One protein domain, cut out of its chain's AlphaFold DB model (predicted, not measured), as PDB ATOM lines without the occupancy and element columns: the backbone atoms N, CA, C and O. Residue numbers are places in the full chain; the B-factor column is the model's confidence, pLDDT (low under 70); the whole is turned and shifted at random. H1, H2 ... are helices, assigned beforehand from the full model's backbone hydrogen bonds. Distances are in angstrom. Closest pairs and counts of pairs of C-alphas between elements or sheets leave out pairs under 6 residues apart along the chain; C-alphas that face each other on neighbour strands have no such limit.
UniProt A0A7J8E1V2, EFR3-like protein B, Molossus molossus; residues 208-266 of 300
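AT A GLANCE: This is residues 208 to 266 of the 300 residues of the protein "EFR3-like protein B" of Molossus molossus (UniProt A0A7J8E1V2). Two long helices, H1 and H2, meet near their ends in a wide, flat V, with H1 the longer arm and a tight link at the point. Outside the point the two arms stand free, and the space between them is empty. The printed part has 59 residues, 56 of them in H1 and then H2, with no named strand; the class is all helix. It is extended, with a radius of gyration of the C-alphas of 18.9 A and spans of 53 by 36 by 7 A.

HOW THE PARTS SIT: H1, residues 208 to 236, and H2, residues 239 to 265, are close but not clearly touching, with 1 pair of C-alphas within 8 A. Their closest C-alphas, those of Phe 234 and Ile 242, are 7.2 A apart. They run opposite ways at a steep tilt of 65 degrees, 28.1 A from centre to centre. In H1 and H2 every O i to N i+4 pair is within hydrogen-bond range.

IN THESE COORDINATES: H1 measures 41.4 A from C-alpha 208 at (37.920, -10.148, -2.021) to C-alpha 236 at (43.341, -48.507, -16.575). H2 measures 38.1 A and ends with C-alpha 265 at (63.993, -20.699, -43.724).

THE WHOLE: The C-alphas farthest apart, of Lys 210 and Arg 266, are 53.4 A apart. The printed part has no cut. Mean pLDDT of the printed part is 73.6; 15 residues are under 70, among them residues 215 to 220 and 264 to 266.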
ATOM      1  N   THR A 208      36.910  -9.802  -1.005       74.75
ATOM      2  CA  THR A 208      37.920 -10.148  -2.021       74.75
ATOM      3  C   THR A 208      38.920 -11.170  -1.481       74.75
ATOM      4  O   THR A 208      39.231 -12.150  -2.157       74.75
ATOM      5  N   LEU A 209      39.368 -11.001  -0.232       73.44
ATOM      6  CA  LEU A 209      40.264 -11.957   0.430       73.44
ATOM      7  C   LEU A 209      39.565 -13.291   0.713       73.44
ATOM      8  O   LEU A 209      40.134 -14.356   0.480       73.44
ATOM      9  N   LYS A 210      38.306 -13.249   1.158       74.25
ATOM     10  CA  LYS A 210      37.495 -14.445   1.400       74.25
ATOM     11  C   LYS A 210      37.259 -15.231   0.111       74.25
ATOM     12  O   LYS A 210      37.402 -16.452   0.108       74.25
ATOM     13  N   LYS A 211      36.956 -14.539  -0.990       72.19
ATOM     14  CA  LYS A 211      36.786 -15.161  -2.304       72.19
ATOM     15  C   LYS A 211      38.088 -15.788  -2.808       72.19
ATOM     16  O   LYS A 211      38.058 -16.921  -3.262       72.19
ATOM     17  N   ALA A 212      39.231 -15.124  -2.625       70.69
ATOM     18  CA  ALA A 212      40.532 -15.668  -3.015       70.69
ATOM     19  C   ALA A 212      40.899 -16.968  -2.270       70.69
ATOM     20  O   ALA A 212      41.504 -17.859  -2.861       70.69
ATOM     21  N   ILE A 213      40.518 -17.103  -0.995       70.88
ATOM     22  CA  ILE A 213      40.748 -18.329  -0.211       70.88
ATOM     23  C   ILE A 213      39.816 -19.462  -0.666       70.88
ATOM     24  O   ILE A 213      40.244 -20.605  -0.787       70.88
ATOM     25  N   VAL A 214      38.543 -19.164  -0.935       70.75
ATOM     26  CA  VAL A 214      37.593 -20.178  -1.425       70.75
ATOM     27  C   VAL A 214      37.976 -20.646  -2.832       70.75
ATOM     28  O   VAL A 214      37.984 -21.847  -3.098       70.75
ATOM     29  N   ASP A 215      38.364 -19.715  -3.704       66.69
ATOM     30  CA  ASP A 215      38.798 -20.015  -5.067       66.69
ATOM     31  C   ASP A 215      40.128 -20.792  -5.072       66.69
ATOM     32  O   ASP A 215      40.292 -21.704  -5.879       66.69
ATOM     33  N   SER A 216      41.061 -20.521  -4.148       61.12
ATOM     34  CA  SER A 216      42.325 -21.268  -4.070       61.12
ATOM     35  C   SER A 216      42.132 -22.717  -3.616       61.12
ATOM     36  O   SER A 216      42.744 -23.616  -4.193       61.12
ATOM     37  N   VAL A 217      41.230 -22.969  -2.661       67.06
ATOM     38  CA  VAL A 217      40.870 -24.329  -2.225       67.06
ATOM     39  C   VAL A 217      40.167 -25.092  -3.349       67.06
ATOM     40  O   VAL A 217      40.496 -26.251  -3.601       67.06
ATOM     41  N   ALA A 218      39.260 -24.437  -4.081       69.69
ATOM     42  CA  ALA A 218      38.586 -25.038  -5.230       69.69
ATOM     43  C   ALA A 218      39.568 -25.379  -6.368       69.69
ATOM     44  O   ALA A 218      39.470 -26.450  -6.971       69.69
ATOM     45  N   VAL A 219      40.548 -24.510  -6.634       67.94
ATOM     46  CA  VAL A 219      41.609 -24.756  -7.626       67.94
ATOM     47  C   VAL A 219      42.525 -25.901  -7.187       67.94
ATOM     48  O   VAL A 219      42.866 -26.756  -8.004       67.94
ATOM     49  N   GLU A 220      42.889 -25.975  -5.905       68.69
ATOM     50  CA  GLU A 220      43.722 -27.060  -5.375       68.69
ATOM     51  C   GLU A 220      42.998 -28.416  -5.439       68.69
ATOM     52  O   GLU A 220      43.591 -29.438  -5.797       68.69
ATOM     53  N   GLU A 221      41.699 -28.439  -5.136       71.94
ATOM     54  CA  GLU A 221      40.866 -29.637  -5.241       71.94
ATOM     55  C   GLU A 221      40.673 -30.068  -6.701       71.94
ATOM     56  O   GLU A 221      40.822 -31.251  -7.020       71.94
ATOM     57  N   GLN A 222      40.474 -29.115  -7.614       69.38
ATOM     58  CA  GLN A 222      40.423 -29.377  -9.050       69.38
ATOM     59  C   GLN A 222      41.756 -29.923  -9.583       69.38
ATOM     60  O   GLN A 222      41.765 -30.843 -10.406       69.38
ATOM     61  N   GLU A 223      42.895 -29.408  -9.118       70.12
ATOM     62  CA  GLU A 223      44.207 -29.908  -9.528       70.12
ATOM     63  C   GLU A 223      44.475 -31.313  -8.972       70.12
ATOM     64  O   GLU A 223      44.998 -32.178  -9.685       70.12
ATOM     65  N   ARG A 224      44.068 -31.575  -7.724       75.25
ATOM     66  CA  ARG A 224      44.133 -32.899  -7.093       75.25
ATOM     67  C   ARG A 224      43.282 -33.916  -7.855       75.25
ATOM     68  O   ARG A 224      43.767 -35.012  -8.145       75.25
ATOM     69  N   GLU A 225      42.071 -33.540  -8.252       77.00
ATOM     70  CA  GLU A 225      41.181 -34.390  -9.045       77.00
ATOM     71  C   GLU A 225      41.738 -34.619 -10.462       77.00
ATOM     72  O   GLU A 225      41.777 -35.751 -10.946       77.00
ATOM     73  N   ARG A 226      42.323 -33.591 -11.094       75.00
ATOM     74  CA  ARG A 226      43.017 -33.740 -12.384       75.00
ATOM     75  C   ARG A 226      44.186 -34.723 -12.290       75.00
ATOM     76  O   ARG A 226      44.375 -35.548 -13.184       75.00
ATOM     77  N   ARG A 227      44.984 -34.654 -11.216       73.50
ATOM     78  CA  ARG A 227      46.096 -35.590 -10.968       73.50
ATOM     79  C   ARG A 227      45.577 -37.015 -10.770       73.50
ATOM     80  O   ARG A 227      46.153 -37.941 -11.340       73.50
ATOM     81  N   ARG A 228      44.470 -37.189 -10.041       78.69
ATOM     82  CA  ARG A 228      43.823 -38.493  -9.841       78.69
ATOM     83  C   ARG A 228      43.350 -39.106 -11.160       78.69
ATOM     84  O   ARG A 228      43.675 -40.259 -11.430       78.69
ATOM     85  N   GLN A 229      42.680 -38.328 -12.006       76.38
ATOM     86  CA  GLN A 229      42.205 -38.785 -13.317       76.38
ATOM     87  C   GLN A 229      43.350 -39.189 -14.247       76.38
ATOM     88  O   GLN A 229      43.243 -40.176 -14.971       76.38
ATOM     89  N   VAL A 230      44.469 -38.459 -14.214       76.94
ATOM     90  CA  VAL A 230      45.666 -38.828 -14.979       76.94
ATOM     91  C   VAL A 230      46.196 -40.182 -14.508       76.94
ATOM     92  O   VAL A 230      46.390 -41.070 -15.333       76.94
ATOM     93  N   VAL A 231      46.378 -40.374 -13.199       75.50
ATOM     94  CA  VAL A 231      46.875 -41.642 -12.640       75.50
ATOM     95  C   VAL A 231      45.938 -42.803 -12.972       75.50
ATOM     96  O   VAL A 231      46.400 -43.846 -13.427       75.50
ATOM     97  N   GLU A 232      44.628 -42.615 -12.816       76.19
ATOM     98  CA  GLU A 232      43.638 -43.640 -13.144       76.19
ATOM     99  C   GLU A 232      43.656 -43.994 -14.636       76.19
ATOM    100  O   GLU A 232      43.641 -45.175 -14.986       76.19
ATOM    101  N   LYS A 233      43.776 -42.997 -15.521       74.38
ATOM    102  CA  LYS A 233      43.875 -43.226 -16.965       74.38
ATOM    103  C   LYS A 233      45.141 -44.003 -17.332       74.38
ATOM    104  O   LYS A 233      45.058 -44.927 -18.128       74.38
ATOM    105  N   PHE A 234      46.290 -43.702 -16.727       69.75
ATOM    106  CA  PHE A 234      47.529 -44.455 -16.975       69.75
ATOM    107  C   PHE A 234      47.511 -45.877 -16.393       69.75
ATOM    108  O   PHE A 234      48.211 -46.742 -16.909       69.75
ATOM    109  N   GLN A 235      46.721 -46.132 -15.346       68.06
ATOM    110  CA  GLN A 235      46.588 -47.465 -14.750       68.06
ATOM    111  C   GLN A 235      45.551 -48.349 -15.455       68.06
ATOM    112  O   GLN A 235      45.715 -49.566 -15.474       68.06
ATOM    113  N   LYS A 236      44.476 -47.761 -16.003       73.94
ATOM    114  CA  LYS A 236      43.341 -48.507 -16.575       73.94
ATOM    115  C   LYS A 236      43.259 -48.481 -18.103       73.94
ATOM    116  O   LYS A 236      42.565 -49.329 -18.660       73.94
ATOM    117  N   ALA A 237      43.907 -47.535 -18.787       69.25
ATOM    118  CA  ALA A 237      43.839 -47.463 -20.245       69.25
ATOM    119  C   ALA A 237      44.752 -48.514 -20.907       69.25
ATOM    120  O   ALA A 237      45.866 -48.755 -20.434       69.25
ATOM    121  N   PRO A 238      44.313 -49.128 -22.019       75.62
ATOM    122  CA  PRO A 238      45.139 -50.054 -22.779       75.62
ATOM    123  C   PRO A 238      46.352 -49.333 -23.381       75.62
ATOM    124  O   PRO A 238      46.281 -48.168 -23.780       75.62
ATOM    125  N   PHE A 239      47.474 -50.049 -23.473       66.12
ATOM    126  CA  PHE A 239      48.762 -49.509 -23.922       66.12
ATOM    127  C   PHE A 239      48.684 -48.778 -25.273       66.12
ATOM    128  O   PHE A 239      49.295 -47.722 -25.429       66.12
ATOM    129  N   GLU A 240      47.877 -49.283 -26.210       75.44
ATOM    130  CA  GLU A 240      47.664 -48.690 -27.536       75.44
ATOM    131  C   GLU A 240      47.142 -47.243 -27.461       75.44
ATOM    132  O   GLU A 240      47.580 -46.368 -28.207       75.44
ATOM    133  N   GLU A 241      46.245 -46.959 -26.511       71.75
ATOM    134  CA  GLU A 241      45.657 -45.628 -26.324       71.75
ATOM    135  C   GLU A 241      46.668 -44.658 -25.694       71.75
ATOM    136  O   GLU A 241      46.766 -43.491 -26.085       71.75
ATOM    137  N   ILE A 242      47.477 -45.152 -24.752       68.31
ATOM    138  CA  ILE A 242      48.553 -44.379 -24.117       68.31
ATOM    139  C   ILE A 242      49.638 -44.039 -25.150       68.31
ATOM    140  O   ILE A 242      50.098 -42.894 -25.219       68.31
ATOM    141  N   ALA A 243      50.017 -45.008 -25.987       72.19
ATOM    142  CA  ALA A 243      50.985 -44.826 -27.062       72.19
ATOM    143  C   ALA A 243      50.481 -43.828 -28.115       72.19
ATOM    144  O   ALA A 243      51.220 -42.915 -28.491       72.19
ATOM    145  N   ALA A 244      49.210 -43.926 -28.521       75.50
ATOM    146  CA  ALA A 244      48.589 -42.988 -29.453       75.50
ATOM    147  C   ALA A 244      48.558 -41.551 -28.902       75.50
ATOM    148  O   ALA A 244      48.883 -40.605 -29.621       75.50
ATOM    149  N   HIS A 245      48.246 -41.370 -27.614       74.94
ATOM    150  CA  HIS A 245      48.234 -40.049 -26.982       74.94
ATOM    151  C   HIS A 245      49.640 -39.428 -26.891       74.94
ATOM    152  O   HIS A 245      49.828 -38.238 -27.165       74.94
ATOM    153  N   CYS A 246      50.655 -40.224 -26.541       70.75
ATOM    154  CA  CYS A 246      52.051 -39.782 -26.561       70.75
ATOM    155  C   CYS A 246      52.521 -39.442 -27.986       70.75
ATOM    156  O   CYS A 246      53.172 -38.413 -28.182       70.75
ATOM    157  N   GLY A 247      52.132 -40.254 -28.974       74.38
ATOM    158  CA  GLY A 247      52.407 -40.022 -30.392       74.38
ATOM    159  C   GLY A 247      51.787 -38.723 -30.911       74.38
ATOM    160  O   GLY A 247      52.486 -37.916 -31.520       74.38
ATOM    161  N   ALA A 248      50.519 -38.457 -30.586       74.75
ATOM    162  CA  ALA A 248      49.818 -37.230 -30.977       74.75
ATOM    163  C   ALA A 248      50.453 -35.962 -30.374       74.75
ATOM    164  O   ALA A 248      50.516 -34.907 -31.012       74.75
ATOM    165  N   ARG A 249      50.975 -36.050 -29.142       76.44
ATOM    166  CA  ARG A 249      51.684 -34.929 -28.506       76.44
ATOM    167  C   ARG A 249      53.045 -34.669 -29.158       76.44
ATOM    168  O   ARG A 249      53.427 -33.512 -29.327       76.44
ATOM    169  N   ALA A 250      53.754 -35.728 -29.552       78.00
ATOM    170  CA  ALA A 250      55.009 -35.620 -30.289       78.00
ATOM    171  C   ALA A 250      54.795 -35.046 -31.701       78.00
ATOM    172  O   ALA A 250      55.548 -34.166 -32.119       78.00
ATOM    173  N   SER A 251      53.735 -35.455 -32.408       80.00
ATOM    174  CA  SER A 251      53.414 -34.913 -33.735       80.00
ATOM    175  C   SER A 251      53.018 -33.436 -33.686       80.00
ATOM    176  O   SER A 251      53.400 -32.673 -34.572       80.00
ATOM    177  N   LEU A 252      52.311 -32.998 -32.638       84.00
ATOM    178  CA  LEU A 252      51.990 -31.581 -32.434       84.00
ATOM    179  C   LEU A 252      53.255 -30.739 -32.212       84.00
ATOM    180  O   LEU A 252      53.394 -29.669 -32.806       84.00
ATOM    181  N   LEU A 253      54.189 -31.228 -31.391       82.88
ATOM    182  CA  LEU A 253      55.473 -30.563 -31.166       82.88
ATOM    183  C   LEU A 253      56.282 -30.473 -32.467       82.88
ATOM    184  O   LEU A 253      56.775 -29.401 -32.809       82.88
ATOM    185  N   GLN A 254      56.353 -31.571 -33.222       82.38
ATOM    186  CA  GLN A 254      57.040 -31.600 -34.510       82.38
ATOM    187  C   GLN A 254      56.408 -30.627 -35.513       82.38
ATOM    188  O   GLN A 254      57.120 -29.910 -36.209       82.38
ATOM    189  N   SER A 255      55.076 -30.537 -35.554       86.69
ATOM    190  CA  SER A 255      54.364 -29.573 -36.397       86.69
ATOM    191  C   SER A 255      54.691 -28.125 -36.022       86.69
ATOM    192  O   SER A 255      54.883 -27.303 -36.916       86.69
ATOM    193  N   LYS A 256      54.797 -27.808 -34.724       84.38
ATOM    194  CA  LYS A 256      55.178 -26.468 -34.252       84.38
ATOM    195  C   LYS A 256      56.625 -26.124 -34.597       84.38
ATOM    196  O   LYS A 256      56.881 -25.010 -35.043       84.38
ATOM    197  N   LEU A 257      57.550 -27.073 -34.453       83.12
ATOM    198  CA  LEU A 257      58.944 -26.886 -34.863       83.12
ATOM    199  C   LEU A 257      59.056 -26.676 -36.374       83.12
ATOM    200  O   LEU A 257      59.705 -25.730 -36.804       83.12
ATOM    201  N   ASN A 258      58.358 -27.484 -37.175       79.81
ATOM    202  CA  ASN A 258      58.327 -27.313 -38.627       79.81
ATOM    203  C   ASN A 258      57.745 -25.946 -39.027       79.81
ATOM    204  O   ASN A 258      58.254 -25.324 -39.950       79.81
ATOM    205  N   GLN A 259      56.735 -25.437 -38.312       79.44
ATOM    206  CA  GLN A 259      56.201 -24.091 -38.538       79.44
ATOM    207  C   GLN A 259      57.250 -23.002 -38.250       79.44
ATOM    208  O   GLN A 259      57.383 -22.063 -39.031       79.44
ATOM    209  N   ILE A 260      58.017 -23.130 -37.163       79.06
ATOM    210  CA  ILE A 260      59.101 -22.192 -36.819       79.06
ATOM    211  C   ILE A 260      60.221 -22.252 -37.865       79.06
ATOM    212  O   ILE A 260      60.723 -21.211 -38.292       79.06
ATOM    213  N   PHE A 261      60.578 -23.453 -38.323       75.56
ATOM    214  CA  PHE A 261      61.574 -23.637 -39.373       75.56
ATOM    215  C   PHE A 261      61.105 -23.065 -40.711       75.56
ATOM    216  O   PHE A 261      61.863 -22.331 -41.327       75.56
ATOM    217  N   GLU A 262      59.858 -23.281 -41.133       74.81
ATOM    218  CA  GLU A 262      59.309 -22.643 -42.343       74.81
ATOM    219  C   GLU A 262      59.339 -21.111 -42.257       74.81
ATOM    220  O   GLU A 262      59.667 -20.453 -43.240       74.81
ATOM    221  N   ILE A 263      59.053 -20.539 -41.081       71.94
ATOM    222  CA  ILE A 263      59.137 -19.088 -40.850       71.94
ATOM    223  C   ILE A 263      60.589 -18.592 -40.926       71.94
ATOM    224  O   ILE A 263      60.834 -17.497 -41.416       71.94
ATOM    225  N   THR A 264      61.550 -19.388 -40.454       64.38
ATOM    226  CA  THR A 264      62.974 -19.007 -40.412       64.38
ATOM    227  C   THR A 264      63.689 -19.224 -41.749       64.38
ATOM    228  O   THR A 264      64.604 -18.479 -42.088       64.38
ATOM    229  N   ILE A 265      63.306 -20.260 -42.500       65.44
ATOM    230  CA  ILE A 265      63.993 -20.699 -43.724       65.44
ATOM    231  C   ILE A 265      63.389 -20.038 -44.972       65.44
ATOM    232  O   ILE A 265      64.085 -19.892 -45.978       65.44
ATOM    233  N   ARG A 266      62.122 -19.592 -44.942       56.81
ATOM    234  CA  ARG A 266      61.589 -18.756 -46.026       56.81
ATOM    235  C   ARG A 266      62.137 -17.333 -45.899       56.81
ATOM    236  O   ARG A 266      61.894 -16.691 -44.879       56.81
TER     237      ARG A 266